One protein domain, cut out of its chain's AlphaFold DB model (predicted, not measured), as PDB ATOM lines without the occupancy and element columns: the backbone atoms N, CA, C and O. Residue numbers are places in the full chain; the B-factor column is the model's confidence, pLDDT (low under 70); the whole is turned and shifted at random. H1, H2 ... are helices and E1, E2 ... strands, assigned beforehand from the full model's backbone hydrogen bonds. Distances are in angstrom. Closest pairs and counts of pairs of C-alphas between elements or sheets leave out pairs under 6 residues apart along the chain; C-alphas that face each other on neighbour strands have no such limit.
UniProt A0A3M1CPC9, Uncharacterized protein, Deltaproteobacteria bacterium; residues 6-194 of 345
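This is residues 6 to 194 of the 345 residues of an uncharacterized protein of Deltaproteobacteria bacterium (UniProt A0A3M1CPC9). A core of crossed helices, H5, H6 and H7, meets H4, and H1 packs across H4 at one end of the long axis. Two small strand hairpins are added: E1 and E2 pack by H6 and H7, and E3 and E4 lie toward the other end, with E3 next to H7. The printed part has 189 residues, with eight named helices and four named strands in the order H1 H2 H3 H4 H5 H6 E1 E2 H7 E3 E4 H8; both two-stranded sheets are antiparallel, and the class is mostly helix. The whole is compact, with a radius of gyration of the C-alphas of 15.9 A and spans of 48 by 34 by 28 A.

Residues 6 to 26 hold no named element. H1, residues 27 to 42, begins with C-alpha 27 at (-35.407, -11.465, -30.158) and is 21.9 A long. H2 is residues 47 to 54, H3 60 to 65, H4 68 to 80 with 18.3 A, H5 93 to 105 with 18.2 A, and H6 107 to 118 with 16.0 A. E1, residues 123 to 125, and E2, 131 to 133, follow. H7, residues 150 to 163, is 19.6 A long and begins with C-alpha 150 at (-29.240, 1.197, -23.205). E3 is residues 168 to 170, E4 175 to 177, and H8 191 to 194, with C-alpha 194 at (-12.300, 7.317, -11.324).

H1 touches H4 at a steep tilt of 57 degrees, the C-alphas of Ala 37 and His 80 being closest at 5.3 A. H2 touches H6 at a shallow tilt of 8 degrees, the same way, closest at C-alphas 53 and 115, 7.0 A. H5 touches H7 with residues 95 to 99 alone, closest at C-alphas 95 and 156, 5.6 A. H6 and H7 touch about perpendicular at 88 degrees, with residues 114 to 117 and 151 to 155 alone, closest at C-alphas 114 and 155, 6.6 A. The closest C-alphas of H6 and E1 are 116 and 124, 4.5 A apart. In the hairpin E1 and E2, N 124 and O 132 are 2.9 A apart; in the hairpin E3 and E4, N 177 and O 168 are 2.8 A apart. H1 and H7 are apart. In H1 to H7 every O i to N i+4 pair is within hydrogen-bond range; H8 is too short for such a pair.

The C-alphas farthest apart are those of Ala 43 and Asp 180, 50.3 A. The printed part has no cut. The links H4 to H5, E2 to H7 and E4 to H8 are long. Mean pLDDT of the printed part is 92.7, and residue 15 is under 70.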
ATOM      1  N   ALA A   6     -39.632 -12.312 -15.295       75.00
ATOM      2  CA  ALA A   6     -39.916 -11.817 -16.641       75.00
ATOM      3  C   ALA A   6     -41.431 -11.753 -16.890       75.00
ATOM      4  O   ALA A   6     -41.925 -10.762 -17.429       75.00
ATOM      5  N   ASP A   7     -42.176 -12.749 -16.398       79.75
ATOM      6  CA  ASP A   7     -43.640 -12.759 -16.455       79.75
ATOM      7  C   ASP A   7     -44.252 -11.671 -15.559       79.75
ATOM      8  O   ASP A   7     -45.197 -10.996 -15.968       79.75
ATOM      9  N   VAL A   8     -43.701 -11.456 -14.355       76.94
ATOM     10  CA  VAL A   8     -44.145 -10.380 -13.441       76.94
ATOM     11  C   VAL A   8     -43.936  -9.002 -14.056       76.94
ATOM     12  O   VAL A   8     -44.792  -8.130 -13.930       76.94
ATOM     13  N   LEU A   9     -42.807  -8.813 -14.733       78.50
ATOM     14  CA  LEU A   9     -42.459  -7.574 -15.421       78.50
ATOM     15  C   LEU A   9     -43.219  -7.413 -16.744       78.50
ATOM     16  O   LEU A   9     -43.128  -6.360 -17.371       78.50
ATOM     17  N   GLY A  10     -43.967  -8.436 -17.171       84.00
ATOM     18  CA  GLY A  10     -44.696  -8.438 -18.433       84.00
ATOM     19  C   GLY A  10     -43.783  -8.389 -19.658       84.00
ATOM     20  O   GLY A  10     -44.232  -7.953 -20.717       84.00
ATOM     21  N   ILE A  11     -42.520  -8.815 -19.529       83.69
ATOM     22  CA  ILE A  11     -41.537  -8.726 -20.607       83.69
ATOM     23  C   ILE A  11     -41.921  -9.700 -21.715       83.69
ATOM     24  O   ILE A  11     -42.061 -10.908 -21.518       83.69
ATOM     25  N   ARG A  12     -42.068  -9.150 -22.916       84.00
ATOM     26  CA  ARG A  12     -42.257  -9.895 -24.157       84.00
ATOM     27  C   ARG A  12     -41.129  -9.522 -25.101       84.00
ATOM     28  O   ARG A  12     -40.576  -8.432 -24.990       84.00
ATOM     29  N   ALA A  13     -40.804 -10.411 -26.035       74.44
ATOM     30  CA  ALA A  13     -39.899 -10.056 -27.119       74.44
ATOM     31  C   ALA A  13     -40.507  -8.861 -27.880       74.44
ATOM     32  O   ALA A  13     -41.621  -9.005 -28.402       74.44
ATOM     33  N   PRO A  14     -39.844  -7.692 -27.923       72.19
ATOM     34  CA  PRO A  14     -40.314  -6.589 -28.743       72.19
ATOM     35  C   PRO A  14     -40.299  -7.026 -30.210       72.19
ATOM     36  O   PRO A  14     -39.379  -7.704 -30.670       72.19
ATOM     37  N   VAL A  15     -41.363  -6.669 -30.930       62.88
ATOM     38  CA  VAL A  15     -41.534  -7.029 -32.348       62.88
ATOM     39  C   VAL A  15     -40.508  -6.294 -33.213       62.88
ATOM     40  O   VAL A  15     -39.995  -6.860 -34.174       62.88
ATOM     41  N   GLU A  16     -40.169  -5.064 -32.828       75.06
ATOM     42  CA  GLU A  16     -39.125  -4.230 -33.414       75.06
ATOM     43  C   GLU A  16     -38.415  -3.508 -32.263       75.06
ATOM     44  O   GLU A  16     -39.076  -3.042 -31.332       75.06
ATOM     45  N   SER A  17     -37.082  -3.442 -32.296       76.69
ATOM     46  CA  SER A  17     -36.310  -2.630 -31.355       76.69
ATOM     47  C   SER A  17     -35.477  -1.616 -32.140       76.69
ATOM     48  O   SER A  17     -34.773  -2.010 -33.070       76.69
ATOM     49  N   PRO A  18     -35.557  -0.319 -31.802       79.50
ATOM     50  CA  PRO A  18     -34.682   0.706 -32.378       79.50
ATOM     51  C   PRO A  18     -33.232   0.568 -31.889       79.50
ATOM     52  O   PRO A  18     -32.330   1.172 -32.462       79.50
ATOM     53  N   TYR A  19     -33.015  -0.238 -30.846       82.88
ATOM     54  CA  TYR A  19     -31.709  -0.693 -30.399       82.88
ATOM     55  C   TYR A  19     -31.418  -2.062 -31.028       82.88
ATOM     56  O   TYR A  19     -32.256  -2.963 -30.920       82.88
ATOM     57  N   PRO A  20     -30.263  -2.264 -31.680       85.12
ATOM     58  CA  PRO A  20     -29.920  -3.572 -32.203       85.12
ATOM     59  C   PRO A  20     -29.769  -4.588 -31.070       85.12
ATOM     60  O   PRO A  20     -29.426  -4.267 -29.929       85.12
ATOM     61  N   TRP A  21     -30.032  -5.841 -31.413       86.81
ATOM     62  CA  TRP A  21     -29.717  -6.970 -30.555       86.81
ATOM     63  C   TRP A  21     -28.199  -7.103 -30.432       86.81
ATOM     64  O   TRP A  21     -27.494  -7.096 -31.441       86.81
ATOM     65  N   GLN A  22     -27.705  -7.219 -29.206       85.56
ATOM     66  CA  GLN A  22     -26.268  -7.237 -28.941       85.56
ATOM     67  C   GLN A  22     -25.668  -8.593 -29.296       85.56
ATOM     68  O   GLN A  22     -26.312  -9.635 -29.130       85.56
ATOM     69  N   ARG A  23     -24.408  -8.603 -29.737       85.31
ATOM     70  CA  ARG A  23     -23.630  -9.838 -29.951       85.31
ATOM     71  C   ARG A  23     -24.304 -10.833 -30.909       85.31
ATOM     72  O   ARG A  23     -24.160 -12.050 -30.768       85.31
ATOM     73  N   GLY A  24     -25.062 -10.313 -31.879       83.19
ATOM     74  CA  GLY A  24     -25.721 -11.094 -32.930       83.19
ATOM     75  C   GLY A  24     -26.871 -11.987 -32.455       83.19
ATOM     76  O   GLY A  24     -27.240 -12.922 -33.168       83.19
ATOM     77  N   GLU A  25     -27.420 -11.747 -31.262       88.25
ATOM     78  CA  GLU A  25     -28.602 -12.469 -30.791       88.25
ATOM     79  C   GLU A  25     -29.869 -12.066 -31.571       88.25
ATOM     80  O   GLU A  25     -29.929 -11.020 -32.214       88.25
ATOM     81  N   ASP A  26     -30.900 -12.909 -31.525       90.31
ATOM     82  CA  ASP A  26     -32.234 -12.568 -32.016       90.31
ATOM     83  C   ASP A  26     -33.205 -12.317 -30.852       90.31
ATOM     84  O   ASP A  26     -32.913 -12.598 -29.686       90.31
ATOM     85  N   ALA A  27     -34.396 -11.799 -31.163       89.12
ATOM     86  CA  ALA A  27     -35.407 -11.465 -30.158       89.12
ATOM     87  C   ALA A  27     -35.830 -12.672 -29.293       89.12
ATOM     88  O   ALA A  27     -36.172 -12.516 -28.118       89.12
ATOM     89  N   ALA A  28     -35.814 -13.882 -29.864       90.25
ATOM     90  CA  ALA A  28     -36.175 -15.107 -29.157       90.25
ATOM     91  C   ALA A  28     -35.083 -15.526 -28.164       90.25
ATOM     92  O   ALA A  28     -35.387 -15.858 -27.017       90.25
ATOM     93  N   SER A  29     -33.821 -15.464 -28.587       89.81
ATOM     94  CA  SER A  29     -32.649 -15.747 -27.757       89.81
ATOM     95  C   SER A  29     -32.521 -14.727 -26.627       89.81
ATOM     96  O   SER A  29     -32.296 -15.118 -25.481       89.81
ATOM     97  N   TRP A  30     -32.765 -13.446 -26.921       91.38
ATOM     98  CA  TRP A  30     -32.830 -12.390 -25.915       91.38
ATOM     99  C   TRP A  30     -33.903 -12.687 -24.859       91.38
ATOM    100  O   TRP A  30     -33.614 -12.694 -23.664       91.38
ATOM    101  N   LEU A  31     -35.136 -12.998 -25.283       89.94
ATOM    102  CA  LEU A  31     -36.231 -13.277 -24.351       89.94
ATOM    103  C   LEU A  31     -35.937 -14.505 -23.480       89.94
ATOM    104  O   LEU A  31     -36.205 -14.479 -22.280       89.94
ATOM    105  N   ALA A  32     -35.358 -15.559 -24.060       91.12
ATOM    106  CA  ALA A  32     -34.963 -16.748 -23.313       91.12
ATOM    107  C   ALA A  32     -33.937 -16.417 -22.215       91.12
ATOM    108  O   ALA A  32     -34.101 -16.871 -21.079       91.12
ATOM    109  N   ALA A  33     -32.938 -15.580 -22.522       88.81
ATOM    110  CA  ALA A  33     -31.940 -15.123 -21.557       88.81
ATOM    111  C   ALA A  33     -32.559 -14.259 -20.443       88.81
ATOM    112  O   ALA A  33     -32.233 -14.432 -19.269       88.81
ATOM    113  N   VAL A  34     -33.502 -13.371 -20.776       87.81
ATOM    114  CA  VAL A  34     -34.225 -12.564 -19.776       87.81
ATOM    115  C   VAL A  34     -35.068 -13.441 -18.848       87.81
ATOM    116  O   VAL A  34     -35.088 -13.227 -17.639       87.81
ATOM    117  N   GLN A  35     -35.750 -14.450 -19.388       88.75
ATOM    118  CA  GLN A  35     -36.535 -15.395 -18.591       88.75
ATOM    119  C   GLN A  35     -35.648 -16.260 -17.685       88.75
ATOM    120  O   GLN A  35     -36.006 -16.553 -16.545       88.75
ATOM    121  N   GLU A  36     -34.476 -16.674 -18.168       90.75
ATOM    122  CA  GLU A  36     -33.476 -17.356 -17.343       90.75
ATOM    123  C   GLU A  36     -33.009 -16.473 -16.179       90.75
ATOM    124  O   GLU A  36     -33.103 -16.900 -15.024       90.75
ATOM    125  N   ALA A  37     -32.637 -15.222 -16.464       88.44
ATOM    126  CA  ALA A  37     -32.285 -14.232 -15.451       88.44
ATOM    127  C   ALA A  37     -33.426 -14.013 -14.442       88.44
ATOM    128  O   ALA A  37     -33.211 -14.033 -13.228       88.44
ATOM    129  N   GLY A  38     -34.662 -13.882 -14.928       84.81
ATOM    130  CA  GLY A  38     -35.853 -13.696 -14.103       84.81
ATOM    131  C   GLY A  38     -36.101 -14.856 -13.138       84.81
ATOM    132  O   GLY A  38     -36.410 -14.624 -11.967       84.81
ATOM    133  N   ARG A  39     -35.906 -16.104 -13.580       88.75
ATOM    134  CA  ARG A  39     -36.001 -17.289 -12.710       88.75
ATOM    135  C   ARG A  39     -34.874 -17.357 -11.684       88.75
ATOM    136  O   ARG A  39     -35.141 -17.694 -10.531       88.75
ATOM    137  N   ALA A  40     -33.643 -17.044 -12.086       87.00
ATOM    138  CA  ALA A  40     -32.487 -17.058 -11.191       87.00
ATOM    139  C   ALA A  40     -32.629 -16.012 -10.071       87.00
ATOM    140  O   ALA A  40     -32.441 -16.322  -8.893       87.00
ATOM    141  N   LEU A  41     -33.036 -14.790 -10.423       87.75
ATOM    142  CA  LEU A  41     -33.189 -13.672  -9.489       87.75
ATOM    143  C   LEU A  41     -34.481 -13.760  -8.658       87.75
ATOM    144  O   LEU A  41     -34.498 -13.340  -7.499       87.75
ATOM    145  N   GLY A  42     -35.549 -14.356  -9.204       79.38
ATOM    146  CA  GLY A  42     -36.862 -14.496  -8.558       79.38
ATOM    147  C   GLY A  42     -36.896 -15.415  -7.334       79.38
ATOM    148  O   GLY A  42     -37.855 -15.387  -6.561       79.38
ATOM    149  N   ALA A  43     -35.851 -16.214  -7.121       80.19
ATOM    150  CA  ALA A  43     -35.673 -17.022  -5.915       80.19
ATOM    151  C   ALA A  43     -34.819 -16.326  -4.833       80.19
ATOM    152  O   ALA A  43     -34.677 -16.861  -3.732       80.19
ATOM    153  N   GLY A  44     -34.233 -15.165  -5.144       82.06
ATOM    154  CA  GLY A  44     -33.232 -14.495  -4.320       82.06
ATOM    155  C   GLY A  44     -33.750 -13.299  -3.508       82.06
ATOM    156  O   GLY A  44     -34.903 -12.886  -3.634       82.06
ATOM    157  N   PRO A  45     -32.873 -12.687  -2.691       82.62
ATOM    158  CA  PRO A  45     -33.208 -11.520  -1.870       82.62
ATOM    159  C   PRO A  45     -33.564 -10.268  -2.692       82.62
ATOM    160  O   PRO A  45     -34.183  -9.354  -2.155       82.62
ATOM    161  N   LEU A  46     -33.211 -10.233  -3.982       90.50
ATOM    162  CA  LEU A  46     -33.512  -9.132  -4.906       90.50
ATOM    163  C   LEU A  46     -34.929  -9.184  -5.486       90.50
ATOM    164  O   LEU A  46     -35.382  -8.201  -6.066       90.50
ATOM    165  N   ALA A  47     -35.646 -10.305  -5.346       89.44
ATOM    166  CA  ALA A  47     -36.926 -10.507  -6.021       89.44
ATOM    167  C   ALA A  47     -37.976  -9.438  -5.666       89.44
ATOM    168  O   ALA A  47     -38.763  -9.042  -6.520       89.44
ATOM    169  N   GLN A  48     -37.978  -8.945  -4.422       88.44
ATOM    170  CA  GLN A  48     -38.902  -7.891  -3.988       88.44
ATOM    171  C   GLN A  48     -38.567  -6.533  -4.613       88.44
ATOM    172  O   GLN A  48     -39.474  -5.835  -5.062       88.44
ATOM    173  N   ASP A  49     -37.281  -6.180  -4.681       91.25
ATOM    174  CA  ASP A  49     -36.830  -4.923  -5.287       91.25
ATOM    175  C   ASP A  49     -37.094  -4.936  -6.807       91.25
ATOM    176  O   ASP A  49     -37.569  -3.955  -7.376       91.25
ATOM    177  N   LEU A  50     -36.889  -6.085  -7.458       89.50
ATOM    178  CA  LEU A  50     -37.209  -6.283  -8.876       89.50
ATOM    179  C   LEU A  50     -38.719  -6.262  -9.147       89.50
ATOM    180  O   LEU A  50     -39.158  -5.717 -10.156       89.50
ATOM    181  N   ALA A  51     -39.541  -6.801  -8.244       87.50
ATOM    182  CA  ALA A  51     -40.992  -6.684  -8.362       87.50
ATOM    183  C   ALA A  51     -41.462  -5.225  -8.223       87.50
ATOM    184  O   ALA A  51     -42.394  -4.816  -8.913       87.50
ATOM    185  N   ALA A  52     -40.808  -4.421  -7.379       89.88
ATOM    186  CA  ALA A  52     -41.093  -2.990  -7.279       89.88
ATOM    187  C   ALA A  52     -40.731  -2.244  -8.574       89.88
ATOM    188  O   ALA A  52     -41.473  -1.358  -8.998       89.88
ATOM    189  N   LEU A  53     -39.656  -2.659  -9.253       89.31
ATOM    190  CA  LEU A  53     -39.273  -2.125 -10.561       89.31
ATOM    191  C   LEU A  53     -40.369  -2.335 -11.624       89.31
ATOM    192  O   LEU A  53     -40.574  -1.477 -12.479       89.31
ATOM    193  N   ALA A  54     -41.147  -3.422 -11.536       86.12
ATOM    194  CA  ALA A  54     -42.286  -3.663 -12.429       86.12
ATOM    195  C   ALA A  54     -43.365  -2.579 -12.344       86.12
ATOM    196  O   ALA A  54     -44.044  -2.320 -13.337       86.12
ATOM    197  N   ALA A  55     -43.507  -1.939 -11.183       89.44
ATOM    198  CA  ALA A  55     -44.455  -0.858 -10.948       89.44
ATOM    199  C   ALA A  55     -43.844   0.537 -11.153       89.44
ATOM    200  O   ALA A  55     -44.572   1.525 -11.084       89.44
ATOM    201  N   LEU A  56     -42.532   0.628 -11.397       93.56
ATOM    202  CA  LEU A  56     -41.847   1.900 -11.587       93.56
ATOM    203  C   LEU A  56     -42.334   2.574 -12.875       93.56
ATOM    204  O   LEU A  56     -42.305   1.974 -13.958       93.56
ATOM    205  N   GLU A  57     -42.764   3.825 -12.751       96.69
ATOM    206  CA  GLU A  57     -42.943   4.725 -13.886       96.69
ATOM    207  C   GLU A  57     -41.564   5.031 -14.478       96.69
ATOM    208  O   GLU A  57     -40.654   5.430 -13.754       96.69
ATOM    209  N   LEU A  58     -41.393   4.783 -15.774       96.75
ATOM    210  CA  LEU A  58     -40.155   5.109 -16.483       96.75
ATOM    211  C   LEU A  58     -40.348   6.443 -17.196       96.75
ATOM    212  O   LEU A  58     -41.473   6.770 -17.567       96.75
ATOM    213  N   ALA A  59     -39.265   7.182 -17.421       97.81
ATOM    214  CA  ALA A  59     -39.329   8.407 -18.208       97.81
ATOM    215  C   ALA A  59     -39.891   8.145 -19.616       97.81
ATOM    216  O   ALA A  59     -39.440   7.233 -20.316       97.81
ATOM    217  N   ASP A  60     -40.848   8.976 -20.035       97.38
ATOM    218  CA  ASP A  60     -41.579   8.811 -21.295       97.38
ATOM    219  C   ASP A  60     -40.647   8.730 -22.506       97.38
ATOM    220  O   ASP A  60     -40.844   7.890 -23.384       97.38
ATOM    221  N   GLY A  61     -39.596   9.555 -22.539       96.31
ATOM    222  CA  GLY A  61     -38.638   9.560 -23.640       96.31
ATOM    223  C   GLY A  61     -37.873   8.240 -23.777       96.31
ATOM    224  O   GLY A  61     -37.696   7.763 -24.895       96.31
ATOM    225  N   LEU A  62     -37.522   7.582 -22.667       96.31
ATOM    226  CA  LEU A  62     -36.885   6.261 -22.685       96.31
ATOM    227  C   LEU A  62     -37.860   5.164 -23.132       96.31
ATOM    228  O   LEU A  62     -37.488   4.255 -23.878       96.31
ATOM    229  N   VAL A  63     -39.122   5.240 -22.697       95.25
ATOM    230  CA  VAL A  63     -40.166   4.300 -23.134       95.25
ATOM    231  C   VAL A  63     -40.427   4.442 -24.629       95.25
ATOM    232  O   VAL A  63     -40.565   3.434 -25.316       95.25
ATOM    233  N   GLU A  64     -40.467   5.670 -25.141       94.19
ATOM    234  CA  GLU A  64     -40.695   5.946 -26.555       94.19
ATOM    235  C   GLU A  64     -39.530   5.486 -27.436       94.19
ATOM    236  O   GLU A  64     -39.769   4.902 -28.492       94.19
ATOM    237  N   THR A  65     -38.280   5.738 -27.027       93.94
ATOM    238  CA  THR A  65     -37.123   5.488 -27.899       93.94
ATOM    239  C   THR A  65     -36.431   4.152 -27.687       93.94
ATOM    240  O   THR A  65     -35.710   3.728 -28.579       93.94
ATOM    241  N   VAL A  66     -36.610   3.481 -26.548       94.25
ATOM    242  CA  VAL A  66     -36.001   2.162 -26.283       94.25
ATOM    243  C   VAL A  66     -37.061   1.103 -26.006       94.25
ATOM    244  O   VAL A  66     -36.968  -0.020 -26.505       94.25
ATOM    245  N   GLY A  67     -38.084   1.465 -25.233       93.69
ATOM    246  CA  GLY A  67     -39.144   0.557 -24.808       93.69
ATOM    247  C   GLY A  67     -38.899  -0.035 -23.422       93.69
ATOM    248  O   GLY A  67     -37.787  -0.431 -23.060       93.69
ATOM    249  N   ARG A  68     -39.979  -0.128 -22.637       93.69
ATOM    250  CA  ARG A  68     -39.960  -0.634 -21.257       93.69
ATOM    251  C   ARG A  68     -39.383  -2.044 -21.178       93.69
ATOM    252  O   ARG A  68     -38.523  -2.309 -20.344       93.69
ATOM    253  N   GLU A  69     -39.850  -2.942 -22.036       92.25
ATOM    254  CA  GLU A  69     -39.449  -4.346 -22.043       92.25
ATOM    255  C   GLU A  69     -37.947  -4.491 -22.280       92.25
ATOM    256  O   GLU A  69     -37.296  -5.268 -21.582       92.25
ATOM    257  N   ARG A  70     -37.385  -3.706 -23.210       92.19
ATOM    258  CA  ARG A  70     -35.949  -3.718 -23.494       92.19
ATOM    259  C   ARG A  70     -35.150  -3.212 -22.294       92.19
ATOM    260  O   ARG A  70     -34.223  -3.905 -21.892       92.19
ATOM    261  N   MET A  71     -35.528  -2.084 -21.683       94.50
ATOM    262  CA  MET A  71     -34.821  -1.546 -20.506       94.50
ATOM    263  C   MET A  71     -34.830  -2.521 -19.324       94.50
ATOM    264  O   MET A  71     -33.789  -2.806 -18.736       94.50
ATOM    265  N   LEU A  72     -36.003  -3.059 -18.981       94.38
ATOM    266  CA  LEU A  72     -36.143  -3.966 -17.841       94.38
ATOM    267  C   LEU A  72     -35.481  -5.324 -18.105       94.38
ATOM    268  O   LEU A  72     -34.863  -5.887 -17.203       94.38
ATOM    269  N   GLY A  73     -35.584  -5.846 -19.330       93.00
ATOM    270  CA  GLY A  73     -34.925  -7.091 -19.714       93.00
ATOM    271  C   GLY A  73     -33.403  -6.969 -19.716       93.00
ATOM    272  O   GLY A  73     -32.728  -7.859 -19.204       93.00
ATOM    273  N   GLU A  74     -32.862  -5.853 -20.209       94.31
ATOM    274  CA  GLU A  74     -31.424  -5.570 -20.159       94.31
ATOM    275  C   GLU A  74     -30.919  -5.522 -18.711       94.31
ATOM    276  O   GLU A  74     -29.965  -6.216 -18.371       94.31
ATOM    277  N   LEU A  75     -31.611  -4.797 -17.826       95.88
ATOM    278  CA  LEU A  75     -31.252  -4.716 -16.408       95.88
ATOM    279  C   LEU A  75     -31.309  -6.080 -15.699       95.88
ATOM    280  O   LEU A  75     -30.446  -6.397 -14.882       95.88
ATOM    281  N   LEU A  76     -32.305  -6.919 -16.003       94.38
ATOM    282  CA  LEU A  76     -32.335  -8.285 -15.471       94.38
ATOM    283  C   LEU A  76     -31.118  -9.094 -15.924       94.38
ATOM    284  O   LEU A  76     -30.547  -9.835 -15.123       94.38
ATOM    285  N   ARG A  77     -30.726  -8.961 -17.194       93.19
ATOM    286  CA  ARG A  77     -29.560  -9.661 -17.732       93.19
ATOM    287  C   ARG A  77     -28.271  -9.180 -17.090       93.19
ATOM    288  O   ARG A  77     -27.494 -10.033 -16.683       93.19
ATOM    289  N   THR A  78     -28.062  -7.874 -16.946       95.69
ATOM    290  CA  THR A  78     -26.839  -7.343 -16.321       95.69
ATOM    291  C   THR A  78     -26.738  -7.734 -14.847       95.69
ATOM    292  O   THR A  78     -25.657  -8.071 -14.376       95.69
ATOM    293  N   LEU A  79     -27.857  -7.797 -14.121       96.00
ATOM    294  CA  LEU A  79     -27.885  -8.315 -12.747       96.00
ATOM    295  C   LEU A  79     -27.592  -9.819 -12.657       96.00
ATOM    296  O   LEU A  79     -27.073 -10.282 -11.642       96.00
ATOM    297  N   HIS A  80     -27.970 -10.591 -13.676       95.25
ATOM    298  CA  HIS A  80     -27.738 -12.033 -13.712       95.25
ATOM    299  C   HIS A  80     -26.322 -12.395 -14.178       95.25
ATOM    300  O   HIS A  80     -25.697 -13.270 -13.584       95.25
ATOM    301  N   GLU A  81     -25.823 -11.707 -15.205       95.31
ATOM    302  CA  GLU A  81     -24.497 -11.876 -15.798       95.31
ATOM    303  C   GLU A  81     -23.834 -10.494 -15.968       95.31
ATOM    304  O   GLU A  81     -23.898  -9.904 -17.051       95.31
ATOM    305  N   PRO A  82     -23.184  -9.957 -14.915       96.56
ATOM    306  CA  PRO A  82     -22.520  -8.652 -14.967       96.56
ATOM    307  C   PRO A  82     -21.459  -8.521 -16.066       96.56
ATOM    308  O   PRO A  82     -21.248  -7.423 -16.563       96.56
ATOM    309  N   GLY A  83     -20.842  -9.624 -16.511       94.06
ATOM    310  CA  GLY A  83     -19.925  -9.616 -17.662       94.06
ATOM    311  C   GLY A  83     -20.597  -9.252 -18.998       94.06
ATOM    312  O   GLY A  83     -19.934  -9.074 -20.012       94.06
ATOM    313  N   TRP A  84     -21.929  -9.145 -19.055       93.62
ATOM    314  CA  TRP A  84     -22.613  -8.617 -20.240       93.62
ATOM    315  C   TRP A  84     -22.394  -7.115 -20.440       93.62
ATOM    316  O   TRP A  84     -22.487  -6.643 -21.570       93.62
ATOM    317  N   ILE A  85     -22.114  -6.375 -19.367       96.94
ATOM    318  CA  ILE A  85     -21.897  -4.931 -19.420       96.94
ATOM    319  C   ILE A  85     -20.651  -4.640 -20.270       96.94
ATOM    320  O   ILE A  85     -19.586  -5.203 -20.029       96.94
ATOM    321  N   CYS A  86     -20.787  -3.758 -21.261       95.81
ATOM    322  CA  CYS A  86     -19.688  -3.291 -22.102       95.81
ATOM    323  C   CYS A  86     -19.823  -1.793 -22.402       95.81
ATOM    324  O   CYS A  86     -20.910  -1.216 -22.306       95.81
ATOM    325  N   GLN A  87     -18.705  -1.170 -22.769       95.88
ATOM    326  CA  GLN A  87     -18.623   0.242 -23.147       95.88
ATOM    327  C   GLN A  87     -18.948   0.474 -24.630       95.88
ATOM    328  O   GLN A  87     -19.099   1.613 -25.073       95.88
ATOM    329  N   GLY A  88     -19.006  -0.603 -25.421       94.81
ATOM    330  CA  GLY A  88     -19.077  -0.499 -26.873       94.81
ATOM    331  C   GLY A  88     -17.809   0.133 -27.438       94.81
ATOM    332  O   GLY A  88     -16.709  -0.345 -27.153       94.81
ATOM    333  N   PHE A  89     -17.968   1.207 -28.215       94.38
ATOM    334  CA  PHE A  89     -16.859   1.966 -28.809       94.38
ATOM    335  C   PHE A  89     -16.697   3.374 -28.219       94.38
ATOM    336  O   PHE A  89     -16.102   4.239 -28.856       94.38
ATOM    337  N   LYS A  90     -17.233   3.605 -27.018       95.19
ATOM    338  CA  LYS A  90     -17.176   4.894 -26.314       95.19
ATOM    339  C   LYS A  90     -16.001   4.938 -25.343       95.19
ATOM    340  O   LYS A  90     -15.570   3.888 -24.879       95.19
ATOM    341  N   GLY A  91     -15.519   6.117 -24.969       95.19
ATOM    342  CA  GLY A  91     -14.423   6.341 -24.015       95.19
ATOM    343  C   GLY A  91     -14.732   6.008 -22.550       95.19
ATOM    344  O   GLY A  91     -14.101   6.548 -21.650       95.19
ATOM    345  N   THR A  92     -15.693   5.125 -22.272       97.25
ATOM    346  CA  THR A  92     -16.263   4.891 -20.936       97.25
ATOM    347  C   THR A  92     -15.678   3.665 -20.214       97.25
ATOM    348  O   THR A  92     -16.331   3.094 -19.338       97.25
ATOM    349  N   CYS A  93     -14.456   3.223 -20.539       97.00
ATOM    350  CA  CYS A  93     -13.860   1.985 -19.994       97.00
ATOM    351  C   CYS A  93     -13.814   1.952 -18.459       97.00
ATOM    352  O   CYS A  93     -14.215   0.961 -17.841       97.00
ATOM    353  N   ALA A  94     -13.404   3.060 -17.837       97.81
ATOM    354  CA  ALA A  94     -13.301   3.184 -16.388       97.81
ATOM    355  C   ALA A  94     -14.672   3.040 -15.705       97.81
ATOM    356  O   ALA A  94     -14.875   2.166 -14.857       97.81
ATOM    357  N   VAL A  95     -15.663   3.827 -16.133       98.38
ATOM    358  CA  VAL A  95     -17.022   3.768 -15.567       98.38
ATOM    359  C   VAL A  95     -17.728   2.443 -15.871       98.38
ATOM    360  O   VAL A  95     -18.511   1.969 -15.051       98.38
ATOM    361  N   THR A  96     -17.396   1.789 -16.988       98.44
ATOM    362  CA  THR A  96     -17.875   0.439 -17.318       98.44
ATOM    363  C   THR A  96     -17.324  -0.589 -16.332       98.44
ATOM    364  O   THR A  96     -18.078  -1.402 -15.798       98.44
ATOM    365  N   CYS A  97     -16.031  -0.526 -16.004       98.19
ATOM    366  CA  CYS A  97     -15.438  -1.385 -14.979       98.19
ATOM    367  C   CYS A  97     -16.103  -1.187 -13.604       98.19
ATOM    368  O   CYS A  97     -16.371  -2.168 -12.899       98.19
ATOM    369  N   ALA A  98     -16.410   0.061 -13.233       98.31
ATOM    370  CA  ALA A  98     -17.152   0.368 -12.010       98.31
ATOM    371  C   ALA A  98     -18.593  -0.171 -12.046       98.31
ATOM    372  O   ALA A  98     -19.065  -0.712 -11.043       98.31
ATOM    373  N   GLU A  99     -19.277  -0.077 -13.192       98.69
ATOM    374  CA  GLU A  99     -20.618  -0.630 -13.404       98.69
ATOM    375  C   GLU A  99     -20.633  -2.148 -13.175       98.69
ATOM    376  O   GLU A  99     -21.418  -2.646 -12.363       98.69
ATOM    377  N   VAL A 100     -19.714  -2.873 -13.824       98.25
ATOM    378  CA  VAL A 100     -19.564  -4.329 -13.677       98.25
ATOM    379  C   VAL A 100     -19.311  -4.691 -12.211       98.25
ATOM    380  O   VAL A 100     -19.972  -5.575 -11.659       98.25
ATOM    381  N   HIS A 101     -18.378  -3.990 -11.556       97.75
ATOM    382  CA  HIS A 101     -18.066  -4.214 -10.146       97.75
ATOM    383  C   HIS A 101     -19.296  -4.009  -9.253       97.75
ATOM    384  O   HIS A 101     -19.562  -4.822  -8.364       97.75
ATOM    385  N   LEU A 102     -20.067  -2.946  -9.486       97.94
ATOM    386  CA  LEU A 102     -21.248  -2.648  -8.690       97.94
ATOM    387  C   LEU A 102     -22.359  -3.682  -8.905       97.94
ATOM    388  O   LEU A 102     -22.951  -4.138  -7.924       97.94
ATOM    389  N   ALA A 103     -22.620  -4.072 -10.153       97.81
ATOM    390  CA  ALA A 103     -23.610  -5.089 -10.490       97.81
ATOM    391  C   ALA A 103     -23.267  -6.445  -9.848       97.81
ATOM    392  O   ALA A 103     -24.146  -7.098  -9.288       97.81
ATOM    393  N   GLU A 104     -21.990  -6.836  -9.843       96.81
ATOM    394  CA  GLU A 104     -21.537  -8.090  -9.235       96.81
ATOM    395  C   GLU A 104     -21.550  -8.047  -7.700       96.81
ATOM    396  O   GLU A 104     -22.061  -8.957  -7.042       96.81
ATOM    397  N   ARG A 105     -20.962  -7.005  -7.097       96.62
ATOM    398  CA  ARG A 105     -20.709  -6.967  -5.647       96.62
ATOM    399  C   ARG A 105     -21.861  -6.399  -4.845       96.62
ATOM    400  O   ARG A 105     -22.021  -6.741  -3.675       96.62
ATOM    401  N   GLN A 106     -22.647  -5.516  -5.447       96.75
ATOM    402  CA  GLN A 106     -23.722  -4.795  -4.779       96.75
ATOM    403  C   GLN A 106     -24.960  -4.686  -5.685       96.75
ATOM    404  O   GLN A 106     -25.463  -3.581  -5.909       96.75
ATOM    405  N   PRO A 107     -25.524  -5.812  -6.164       96.81
ATOM    406  CA  PRO A 107     -26.587  -5.810  -7.172       96.81
ATOM    407  C   PRO A 107     -27.831  -5.022  -6.744       96.81
ATOM    408  O   PRO A 107     -28.456  -4.355  -7.561       96.81
ATOM    409  N   LYS A 108     -28.174  -5.022  -5.445       96.19
ATOM    410  CA  LYS A 108     -29.278  -4.199  -4.913       96.19
ATOM    411  C   LYS A 108     -29.013  -2.700  -5.088       96.19
ATOM    412  O   LYS A 108     -29.932  -1.942  -5.380       96.19
ATOM    413  N   ARG A 109     -27.764  -2.273  -4.886       96.38
ATOM    414  CA  ARG A 109     -27.355  -0.877  -5.060       96.38
ATOM    415  C   ARG A 109     -27.369  -0.509  -6.535       96.38
ATOM    416  O   ARG A 109     -28.006   0.479  -6.869       96.38
ATOM    417  N   TYR A 110     -26.766  -1.330  -7.395       98.06
ATOM    418  CA  TYR A 110     -26.829  -1.137  -8.847       98.06
ATOM    419  C   TYR A 110     -28.278  -0.998  -9.338       98.06
ATOM    420  O   TYR A 110     -28.618   0.004  -9.961       98.06
ATOM    421  N   LEU A 111     -29.161  -1.923  -8.941       97.44
ATOM    422  CA  LEU A 111     -30.594  -1.863  -9.235       97.44
ATOM    423  C   LEU A 111     -31.225  -0.536  -8.787       97.44
ATOM    424  O   LEU A 111     -31.959   0.077  -9.555       97.44
ATOM    425  N   SER A 112     -30.941  -0.077  -7.566       97.38
ATOM    426  CA  SER A 112     -31.476   1.189  -7.053       97.38
ATOM    427  C   SER A 112     -30.989   2.404  -7.847       97.38
ATOM    428  O   SER A 112     -31.772   3.328  -8.056       97.38
ATOM    429  N   LEU A 113     -29.720   2.419  -8.269       98.25
ATOM    430  CA  LEU A 113     -29.166   3.522  -9.056       98.25
ATOM    431  C   LEU A 113     -29.786   3.558 -10.453       98.25
ATOM    432  O   LEU A 113     -30.308   4.589 -10.869       98.25
ATOM    433  N   VAL A 114     -29.824   2.413 -11.139       98.31
ATOM    434  CA  VAL A 114     -30.437   2.312 -12.470       98.31
ATOM    435  C   VAL A 114     -31.930   2.641 -12.412       98.31
ATOM    436  O   VAL A 114     -32.426   3.352 -13.278       98.31
ATOM    437  N   ALA A 115     -32.655   2.199 -11.378       97.94
ATOM    438  CA  ALA A 115     -34.059   2.561 -11.182       97.94
ATOM    439  C   ALA A 115     -34.263   4.083 -11.049       97.94
ATOM    440  O   ALA A 115     -35.213   4.622 -11.614       97.94
ATOM    441  N   GLY A 116     -33.369   4.785 -10.346       98.19
ATOM    442  CA  GLY A 116     -33.403   6.247 -10.254       98.19
ATOM    443  C   GLY A 116     -33.176   6.920 -11.611       98.19
ATOM    444  O   GLY A 116     -33.994   7.739 -12.033       98.19
ATOM    445  N   LEU A 117     -32.150   6.486 -12.349       98.44
ATOM    446  CA  LEU A 117     -31.845   6.976 -13.703       98.44
ATOM    447  C   LEU A 117     -32.957   6.682 -14.719       98.44
ATOM    448  O   LEU A 117     -33.169   7.442 -15.659       98.44
ATOM    449  N   LEU A 118     -33.691   5.590 -14.530       97.75
ATOM    450  CA  LEU A 118     -34.843   5.208 -15.343       97.75
ATOM    451  C   LEU A 118     -36.113   6.018 -15.044       97.75
ATOM    452  O   LEU A 118     -37.005   6.093 -15.892       97.75
ATOM    453  N   SER A 119     -36.221   6.588 -13.843       98.00
ATOM    454  CA  SER A 119     -37.411   7.315 -13.394       98.00
ATOM    455  C   SER A 119     -37.626   8.626 -14.171       98.00
ATOM    456  O   SER A 119     -36.699   9.112 -14.829       98.00
ATOM    457  N   PRO A 120     -38.810   9.265 -14.074       98.00
ATOM    458  CA  PRO A 120     -39.038  10.587 -14.654       98.00
ATOM    459  C   PRO A 120     -38.087  11.665 -14.126       98.00
ATOM    460  O   PRO A 120     -37.776  12.596 -14.855       98.00
ATOM    461  N   ALA A 121     -37.611  11.538 -12.880       98.19
ATOM    462  CA  ALA A 121     -36.644  12.475 -12.312       98.19
ATOM    463  C   ALA A 121     -35.232  12.284 -12.888       98.19
ATOM    464  O   ALA A 121     -34.451  13.226 -12.867       98.19
ATOM    465  N   GLY A 122     -34.907  11.081 -13.379       98.25
ATOM    466  CA  GLY A 122     -33.593  10.770 -13.944       98.25
ATOM    467  C   GLY A 122     -32.444  10.890 -12.940       98.25
ATOM    468  O   GLY A 122     -31.315  11.130 -13.349       98.25
ATOM    469  N   GLU A 123     -32.707  10.748 -11.639       98.44
ATOM    470  CA  GLU A 123     -31.724  10.968 -10.576       98.44
ATOM    471  C   GLU A 123     -31.631   9.771  -9.625       98.44
ATOM    472  O   GLU A 123     -32.635   9.139  -9.280       98.44
ATOM    473  N   ALA A 124     -30.419   9.483  -9.153       98.12
ATOM    474  CA  ALA A 124     -30.155   8.510  -8.103       98.12
ATOM    475  C   ALA A 124     -29.125   9.045  -7.104       98.12
ATOM    476  O   ALA A 124     -28.184   9.732  -7.483       98.12
ATOM    477  N   ILE A 125     -29.284   8.704  -5.824       97.81
ATOM    478  CA  ILE A 125     -28.367   9.146  -4.767       97.81
ATOM    479  C   ILE A 125     -27.289   8.089  -4.539       97.81
ATOM    480  O   ILE A 125     -27.595   6.927  -4.245       97.81
ATOM    481  N   LEU A 126     -26.032   8.504  -4.650       96.50
ATOM    482  CA  LEU A 126     -24.866   7.705  -4.315       96.50
ATOM    483  C   LEU A 126     -24.728   7.549  -2.791       96.50
ATOM    484  O   LEU A 126     -25.181   8.400  -2.026       96.50
ATOM    485  N   PRO A 127     -24.087   6.472  -2.313       91.69
ATOM    486  CA  PRO A 127     -23.767   6.286  -0.897       91.69
ATOM    487  C   PRO A 127     -23.066   7.467  -0.214       91.69
ATOM    488  O   PRO A 127     -23.312   7.685   0.973       91.69
ATOM    489  N   GLY A 128     -22.218   8.209  -0.935       86.19
ATOM    490  CA  GLY A 128     -21.567   9.426  -0.431       86.19
ATOM    491  C   GLY A 128     -22.499  10.643  -0.323       86.19
ATOM    492  O   GLY A 128     -22.172  11.616   0.353       86.19
ATOM    493  N   GLY A 129     -23.709  10.554  -0.884       93.44
ATOM    494  CA  GLY A 129     -24.719  11.613  -0.906       93.44
ATOM    495  C   GLY A 129     -24.755  12.413  -2.209       93.44
ATOM    496  O   GLY A 129     -25.654  13.236  -2.380       93.44
ATOM    497  N   GLU A 130     -23.819  12.172  -3.125       95.50
ATOM    498  CA  GLU A 130     -23.799  12.762  -4.461       95.50
ATOM    499  C   GLU A 130     -24.958  12.244  -5.326       95.50
ATOM    500  O   GLU A 130     -25.579  11.220  -5.028       95.50
ATOM    501  N   VAL A 131     -25.263  12.955  -6.410       97.38
ATOM    502  CA  VAL A 131     -26.365  12.620  -7.319       97.38
ATOM    503  C   VAL A 131     -25.792  12.119  -8.640       97.38
ATOM    504  O   VAL A 131     -25.057  12.844  -9.298       97.38
ATOM    505  N   LEU A 132     -26.169  10.908  -9.049       97.88
ATOM    506  CA  LEU A 132     -26.091  10.485 -10.447       97.88
ATOM    507  C   LEU A 132     -27.297  11.052 -11.187       97.88
ATOM    508  O   LEU A 132     -28.433  10.817 -10.762       97.88
ATOM    509  N   ARG A 133     -27.065  11.751 -12.298       98.25
ATOM    510  CA  ARG A 133     -28.119  12.314 -13.141       98.25
ATOM    511  C   ARG A 133     -28.020  11.752 -14.552       98.25
ATOM    512  O   ARG A 133     -26.938  11.652 -15.110       98.25
ATOM    513  N   ARG A 134     -29.165  11.379 -15.117       97.19
ATOM    514  CA  ARG A 134     -29.290  10.967 -16.511       97.19
ATOM    515  C   ARG A 134     -28.953  12.148 -17.426       97.19
ATOM    516  O   ARG A 134     -29.573  13.198 -17.301       97.19
ATOM    517  N   ASP A 135     -28.023  11.920 -18.349       94.62
ATOM    518  CA  ASP A 135     -27.598  12.891 -19.367       94.62
ATOM    519  C   ASP A 135     -28.716  13.184 -20.391       94.62
ATOM    520  O   ASP A 135     -29.059  14.328 -20.679       94.62
ATOM    521  N   GLU A 136     -29.399  12.139 -20.870       93.25
ATOM    522  CA  GLU A 136     -30.370  12.267 -21.959       93.25
ATOM    523  C   GLU A 136     -31.789  11.794 -21.608       93.25
ATOM    524  O   GLU A 136     -32.012  10.719 -21.058       93.25
ATOM    525  N   GLU A 137     -32.798  12.563 -22.018       94.06
ATOM    526  CA  GLU A 137     -34.213  12.175 -21.879       94.06
ATOM    527  C   GLU A 137     -34.659  11.128 -22.911       94.06
ATOM    528  O   GLU A 137     -35.671  10.448 -22.733       94.06
ATOM    529  N   ARG A 138     -33.925  11.012 -24.019       94.69
ATOM    530  CA  ARG A 138     -34.236  10.152 -25.163       94.69
ATOM    531  C   ARG A 138     -32.957   9.539 -25.704       94.69
ATOM    532  O   ARG A 138     -32.010  10.265 -25.970       94.69
ATOM    533  N   MET A 139     -32.981   8.237 -25.970       93.94
ATOM    534  CA  MET A 139     -31.826   7.512 -26.506       93.94
ATOM    535  C   MET A 139     -32.022   7.152 -27.961       93.94
ATOM    536  O   MET A 139     -32.994   6.484 -28.307       93.94
ATOM    537  N   THR A 140     -31.060   7.514 -28.799       91.56
ATOM    538  CA  THR A 140     -30.976   6.994 -30.167       91.56
ATOM    539  C   THR A 140     -29.694   6.195 -30.286       91.56
ATOM    540  O   THR A 140     -28.617   6.737 -30.045       91.56
ATOM    541  N   TRP A 141     -29.814   4.909 -30.616       93.06
ATOM    542  CA  TRP A 141     -28.641   4.091 -30.898       93.06
ATOM    543  C   TRP A 141     -27.953   4.600 -32.162       93.06
ATOM    544  O   TRP A 141     -28.610   4.929 -33.155       93.06
ATOM    545  N   ASP A 142     -26.628   4.612 -32.137       91.56
ATOM    546  CA  ASP A 142     -25.800   4.815 -33.311       91.56
ATOM    547  C   ASP A 142     -24.670   3.781 -33.337       91.56
ATOM    548  O   ASP A 142     -24.438   3.051 -32.376       91.56
ATOM    549  N   ARG A 143     -23.951   3.708 -34.458       89.75
ATOM    550  CA  ARG A 143     -22.884   2.718 -34.630       89.75
ATOM    551  C   ARG A 143     -21.735   2.888 -33.626       89.75
ATOM    552  O   ARG A 143     -21.069   1.896 -33.347       89.75
ATOM    553  N   ALA A 144     -21.486   4.093 -33.115       90.50
ATOM    554  CA  ALA A 144     -20.429   4.333 -32.133       90.50
ATOM    555  C   ALA A 144     -20.781   3.754 -30.752       90.50
ATOM    556  O   ALA A 144     -19.904   3.607 -29.910       90.50
ATOM    557  N   GLU A 145     -22.036   3.365 -30.517       93.06
ATOM    558  CA  GLU A 145     -22.403   2.602 -29.323       93.06
ATOM    559  C   GLU A 145     -21.935   1.142 -29.380       93.06
ATOM    560  O   GLU A 145     -21.830   0.509 -28.335       93.06
ATOM    561  N   GLY A 146     -21.643   0.573 -30.558       92.69
ATOM    562  CA  GLY A 146     -21.322  -0.857 -30.680       92.69
ATOM    563  C   GLY A 146     -22.379  -1.733 -29.991       92.69
ATOM    564  O   GLY A 146     -23.583  -1.498 -30.147       92.69
ATOM    565  N   ASP A 147     -21.929  -2.702 -29.189       93.12
ATOM    566  CA  ASP A 147     -22.788  -3.528 -28.330       93.12
ATOM    567  C   ASP A 147     -23.182  -2.888 -26.972       93.12
ATOM    568  O   ASP A 147     -23.821  -3.557 -26.151       93.12
ATOM    569  N   ARG A 148     -22.861  -1.613 -26.692       95.69
ATOM    570  CA  ARG A 148     -23.263  -0.947 -25.433       95.69
ATOM    571  C   ARG A 148     -24.786  -0.919 -25.316       95.69
ATOM    572  O   ARG A 148     -25.496  -0.381 -26.161       95.69
ATOM    573  N   GLY A 149     -25.301  -1.533 -24.253       95.44
ATOM    574  CA  GLY A 149     -26.737  -1.616 -23.995       95.44
ATOM    575  C   GLY A 149     -27.315  -0.298 -23.488       95.44
ATOM    576  O   GLY A 149     -26.587   0.503 -22.911       95.44
ATOM    577  N   PRO A 150     -28.632  -0.074 -23.605       95.94
ATOM    578  CA  PRO A 150     -29.240   1.197 -23.205       95.94
ATOM    579  C   PRO A 150     -29.180   1.445 -21.684       95.94
ATOM    580  O   PRO A 150     -29.084   2.586 -21.241       95.94
ATOM    581  N   VAL A 151     -29.185   0.385 -20.863       97.06
ATOM    582  CA  VAL A 151     -28.995   0.502 -19.403       97.06
ATOM    583  C   VAL A 151     -27.563   0.920 -19.069       97.06
ATOM    584  O   VAL A 151     -27.363   1.849 -18.290       97.06
ATOM    585  N   SER A 152     -26.578   0.291 -19.708       97.69
ATOM    586  CA  SER A 152     -25.173   0.682 -19.604       97.69
ATOM    587  C   SER A 152     -24.929   2.081 -20.172       97.69
ATOM    588  O   SER A 152     -24.159   2.847 -19.602       97.69
ATOM    589  N   ARG A 153     -25.647   2.486 -21.229       97.25
ATOM    590  CA  ARG A 153     -25.627   3.859 -21.744       97.25
ATOM    591  C   ARG A 153     -26.020   4.873 -20.678       97.25
ATOM    592  O   ARG A 153     -25.205   5.740 -20.372       97.25
ATOM    593  N   LEU A 154     -27.188   4.683 -20.055       97.56
ATOM    594  CA  LEU A 154     -27.657   5.510 -18.937       97.56
ATOM    595  C   LEU A 154     -26.632   5.599 -17.814       97.56
ATOM    596  O   LEU A 154     -26.288   6.694 -17.376       97.56
ATOM    597  N   PHE A 155     -26.205   4.437 -17.312       98.56
ATOM    598  CA  PHE A 155     -25.363   4.378 -16.130       98.56
ATOM    599  C   PHE A 155     -24.010   5.024 -16.394       98.56
ATOM    600  O   PHE A 155     -23.576   5.860 -15.611       98.56
ATOM    601  N   GLN A 156     -23.358   4.654 -17.495       98.44
ATOM    602  CA  GLN A 156     -22.008   5.115 -17.791       98.44
ATOM    603  C   GLN A 156     -21.984   6.616 -18.076       98.44
ATOM    604  O   GLN A 156     -21.141   7.286 -17.502       98.44
ATOM    605  N   ALA A 157     -22.930   7.167 -18.850       97.88
ATOM    606  CA  ALA A 157     -22.988   8.615 -19.084       97.88
ATOM    607  C   ALA A 157     -23.203   9.388 -17.768       97.88
ATOM    608  O   ALA A 157     -22.437  10.287 -17.444       97.88
ATOM    609  N   ALA A 158     -24.162   8.954 -16.940       98.31
ATOM    610  CA  ALA A 158     -24.390   9.553 -15.622       98.31
ATOM    611  C   ALA A 158     -23.175   9.431 -14.686       98.31
ATOM    612  O   ALA A 158     -22.939  10.294 -13.840       98.31
ATOM    613  N   ALA A 159     -22.420   8.336 -14.797       98.44
ATOM    614  CA  ALA A 159     -21.227   8.099 -14.002       98.44
ATOM    615  C   ALA A 159     -20.031   8.934 -14.473       98.44
ATOM    616  O   ALA A 159     -19.244   9.323 -13.621       98.44
ATOM    617  N   MET A 160     -19.904   9.231 -15.772       98.12
ATOM    618  CA  MET A 160     -18.904  10.174 -16.294       98.12
ATOM    619  C   MET A 160     -19.130  11.570 -15.695       98.12
ATOM    620  O   MET A 160     -18.220  12.128 -15.093       98.12
ATOM    621  N   GLU A 161     -20.372  12.061 -15.743       97.06
ATOM    622  CA  GLU A 161     -20.799  13.334 -15.135       97.06
ATOM    623  C   GLU A 161     -20.521  13.396 -13.628       97.06
ATOM    624  O   GLU A 161     -19.926  14.334 -13.102       97.06
ATOM    625  N   ALA A 162     -20.928  12.360 -12.888       97.38
ATOM    626  CA  ALA A 162     -20.692  12.323 -11.446       97.38
ATOM    627  C   ALA A 162     -19.210  12.155 -11.096       97.38
ATOM    628  O   ALA A 162     -18.778  12.579 -10.019       97.38
ATOM    629  N   ALA A 163     -18.444  11.512 -11.978       97.12
ATOM    630  CA  ALA A 163     -17.017  11.365 -11.806       97.12
ATOM    631  C   ALA A 163     -16.293  12.687 -11.993       97.12
ATOM    632  O   ALA A 163     -15.287  12.802 -11.321       97.12
ATOM    633  N   GLU A 164     -16.775  13.648 -12.793       96.44
ATOM    634  CA  GLU A 164     -16.167  14.969 -13.044       96.44
ATOM    635  C   GLU A 164     -17.205  16.106 -12.923       96.44
ATOM    636  O   GLU A 164     -17.669  16.645 -13.921       96.44
ATOM    637  N   PRO A 165     -17.572  16.542 -11.701       95.38
ATOM    638  CA  PRO A 165     -18.706  17.453 -11.482       95.38
ATOM    639  C   PRO A 165     -18.507  18.884 -12.010       95.38
ATOM    640  O   PRO A 165     -19.443  19.687 -11.968       95.38
ATOM    641  N   ASP A 166     -17.285  19.224 -12.420       95.88
ATOM    642  CA  ASP A 166     -16.930  20.513 -13.015       95.88
ATOM    643  C   ASP A 166     -16.821  20.423 -14.548       95.88
ATOM    644  O   ASP A 166     -16.406  21.391 -15.182       95.88
ATOM    645  N   GLU A 167     -17.160  19.286 -15.150       96.19
ATOM    646  CA  GLU A 167     -17.097  19.028 -16.589       96.19
ATOM    647  C   GLU A 167     -18.473  18.541 -17.086       96.19
ATOM    648  O   GLU A 167     -19.359  18.272 -16.280       96.19
ATOM    649  N   ASP A 168     -18.681  18.527 -18.402       96.56
ATOM    650  CA  ASP A 168     -19.944  18.150 -19.059       96.56
ATOM    651  C   ASP A 168     -19.628  17.120 -20.152       96.56
ATOM    652  O   ASP A 168     -18.921  17.430 -21.123       96.56
ATOM    653  N   TYR A 169     -20.087  15.886 -19.959       97.25
ATOM    654  CA  TYR A 169     -19.876  14.736 -20.831       97.25
ATOM    655  C   TYR A 169     -21.042  14.577 -21.810       97.25
ATOM    656  O   TYR A 169     -22.128  14.121 -21.463       97.25
ATOM    657  N   ASP A 170     -20.782  14.830 -23.092       95.31
ATOM    658  CA  ASP A 170     -21.746  14.566 -24.160       95.31
ATOM    659  C   ASP A 170     -21.583  13.124 -24.662       95.31
ATOM    660  O   ASP A 170     -20.643  12.801 -25.400       95.31
ATOM    661  N   ASN A 171     -22.528  12.242 -24.319       95.00
ATOM    662  CA  ASN A 171     -22.483  10.841 -24.748       95.00
ATOM    663  C   ASN A 171     -22.576  10.672 -26.278       95.00
ATOM    664  O   ASN A 171     -22.044   9.702 -26.829       95.00
ATOM    665  N   GLN A 172     -23.253  11.574 -27.000       92.94
ATOM    666  CA  GLN A 172     -23.363  11.484 -28.462       92.94
ATOM    667  C   GLN A 172     -22.018  11.772 -29.121       92.94
ATOM    668  O   GLN A 172     -21.597  11.026 -30.008       92.94
ATOM    669  N   GLN A 173     -21.338  12.822 -28.663       93.25
ATOM    670  CA  GLN A 173     -20.021  13.212 -29.165       93.25
ATOM    671  C   GLN A 173     -18.882  12.375 -28.580       93.25
ATOM    672  O   GLN A 173     -17.794  12.388 -29.148       93.25
ATOM    673  N   ASP A 174     -19.149  11.642 -27.496       95.00
ATOM    674  CA  ASP A 174     -18.147  10.936 -26.697       95.00
ATOM    675  C   ASP A 174     -17.009  11.876 -26.287       95.00
ATOM    676  O   ASP A 174     -15.832  11.636 -26.552       95.00
ATOM    677  N   ALA A 175     -17.385  13.024 -25.724       95.25
ATOM    678  CA  ALA A 175     -16.460  14.108 -25.453       95.25
ATOM    679  C   ALA A 175     -16.808  14.811 -24.148       95.25
ATOM    680  O   ALA A 175     -17.974  15.069 -23.857       95.25
ATOM    681  N   MET A 176     -15.765  15.173 -23.411       96.12
ATOM    682  CA  MET A 176     -15.873  15.991 -22.217       96.12
ATOM    683  C   MET A 176     -15.639  17.464 -22.566       96.12
ATOM    684  O   MET A 176     -14.757  17.801 -23.369       96.12
ATOM    685  N   THR A 177     -16.409  18.365 -21.962       96.94
ATOM    686  CA  THR A 177     -16.225  19.809 -22.106       96.94
ATOM    687  C   THR A 177     -16.116  20.507 -20.759       96.94
ATOM    688  O   THR A 177     -16.690  20.093 -19.760       96.94
ATOM    689  N   THR A 178     -15.347  21.590 -20.720       96.19
ATOM    690  CA  THR A 178     -15.286  22.476 -19.553       96.19
ATOM    691  C   THR A 178     -16.605  23.249 -19.384       96.19
ATOM    692  O   THR A 178     -17.349  23.396 -20.356       96.19
ATOM    693  N   PRO A 179     -16.858  23.916 -18.237       95.00
ATOM    694  CA  PRO A 179     -18.080  24.705 -18.031       95.00
ATOM    695  C   PRO A 179     -18.263  25.868 -19.017       95.00
ATOM    696  O   PRO A 179     -19.356  26.417 -19.150       95.00
ATOM    697  N   ASP A 180     -17.185  26.297 -19.683       96.12
ATOM    698  CA  ASP A 180     -17.213  27.302 -20.749       96.12
ATOM    699  C   ASP A 180     -17.316  26.709 -22.168       96.12
ATOM    700  O   ASP A 180     -17.178  27.439 -23.152       96.12
ATOM    701  N   GLY A 181     -17.581  25.404 -22.277       96.06
ATOM    702  CA  GLY A 181     -17.828  24.673 -23.519       96.06
ATOM    703  C   GLY A 181     -16.573  24.377 -24.340       96.06
ATOM    704  O   GLY A 181     -16.671  24.175 -25.552       96.06
ATOM    705  N   ARG A 182     -15.373  24.405 -23.739       96.44
ATOM    706  CA  ARG A 182     -14.142  24.027 -24.449       96.44
ATOM    707  C   ARG A 182     -13.964  22.512 -24.387       96.44
ATOM    708  O   ARG A 182     -14.088  21.955 -23.300       96.44
ATOM    709  N   PRO A 183     -13.615  21.854 -25.504       95.69
ATOM    710  CA  PRO A 183     -13.365  20.421 -25.497       95.69
ATOM    711  C   PRO A 183     -12.124  20.096 -24.664       95.69
ATOM    712  O   PRO A 183     -11.091  20.772 -24.778       95.69
ATOM    713  N   ILE A 184     -12.225  19.046 -23.860       94.12
ATOM    714  CA  ILE A 184     -11.112  18.434 -23.142       94.12
ATOM    715  C   ILE A 184     -10.582  17.288 -24.019       94.12
ATOM    716  O   ILE A 184     -11.372  16.505 -24.541       94.12
ATOM    717  N   PRO A 185      -9.263  17.205 -24.279       89.94
ATOM    718  CA  PRO A 185      -8.710  16.110 -25.068       89.94
ATOM    719  C   PRO A 185      -8.912  14.754 -24.379       89.94
ATOM    720  O   PRO A 185      -8.470  14.577 -23.247       89.94
ATOM    721  N   GLY A 186      -9.485  13.796 -25.108       86.62
ATOM    722  CA  GLY A 186      -9.825  12.467 -24.592       86.62
ATOM    723  C   GLY A 186     -11.316  12.340 -24.274       86.62
ATOM    724  O   GLY A 186     -12.011  13.335 -24.098       86.62
ATOM    725  N   ALA A 187     -11.803  11.100 -24.254       83.00
ATOM    726  CA  ALA A 187     -13.210  10.780 -23.991       83.00
ATOM    727  C   ALA A 187     -13.433  10.139 -22.607       83.00
ATOM    728  O   ALA A 187     -14.572   9.985 -22.177       83.00
ATOM    729  N   GLY A 188     -12.351   9.746 -21.926       92.00
ATOM    730  CA  GLY A 188     -12.383   9.111 -20.609       92.00
ATOM    731  C   GLY A 188     -12.270  10.099 -19.449       92.00
ATOM    732  O   GLY A 188     -11.957  11.271 -19.637       92.00
ATOM    733  N   ILE A 189     -12.496   9.588 -18.240       95.81
ATOM    734  CA  ILE A 189     -12.235  10.307 -16.986       95.81
ATOM    735  C   ILE A 189     -10.791  10.111 -16.541       95.81
ATOM    736  O   ILE A 189     -10.177   9.078 -16.832       95.81
ATOM    737  N   ASP A 190     -10.262  11.085 -15.805       93.00
ATOM    738  CA  ASP A 190      -8.954  10.928 -15.193       93.00
ATOM    739  C   ASP A 190      -8.987   9.941 -14.012       93.00
ATOM    740  O   ASP A 190     -10.029   9.494 -13.520       93.00
ATOM    741  N   LEU A 191      -7.798   9.565 -13.559       89.56
ATOM    742  CA  LEU A 191      -7.620   8.569 -12.513       89.56
ATOM    743  C   LEU A 191      -8.171   9.010 -11.148       89.56
ATOM    744  O   LEU A 191      -8.717   8.196 -10.405       89.56
ATOM    745  N   HIS A 192      -8.048  10.294 -10.813       92.19
ATOM    746  CA  HIS A 192      -8.589  10.832  -9.568       92.19
ATOM    747  C   HIS A 192     -10.116  10.877  -9.604       92.19
ATOM    748  O   HIS A 192     -10.760  10.582  -8.595       92.19
ATOM    749  N   ALA A 193     -10.697  11.195 -10.757       96.06
ATOM    750  CA  ALA A 193     -12.127  11.126 -10.989       96.06
ATOM    751  C   ALA A 193     -12.664   9.698 -10.913       96.06
ATOM    752  O   ALA A 193     -13.708   9.471 -10.296       96.06
ATOM    753  N   PHE A 194     -11.932   8.723 -11.455       97.25
ATOM    754  CA  PHE A 194     -12.300   7.317 -11.324       97.25
ATOM    755  C   PHE A 194     -12.290   6.843  -9.866       97.25
ATOM    756  O   PHE A 194     -13.265   6.239  -9.415       97.25
TER     757      PHE A 194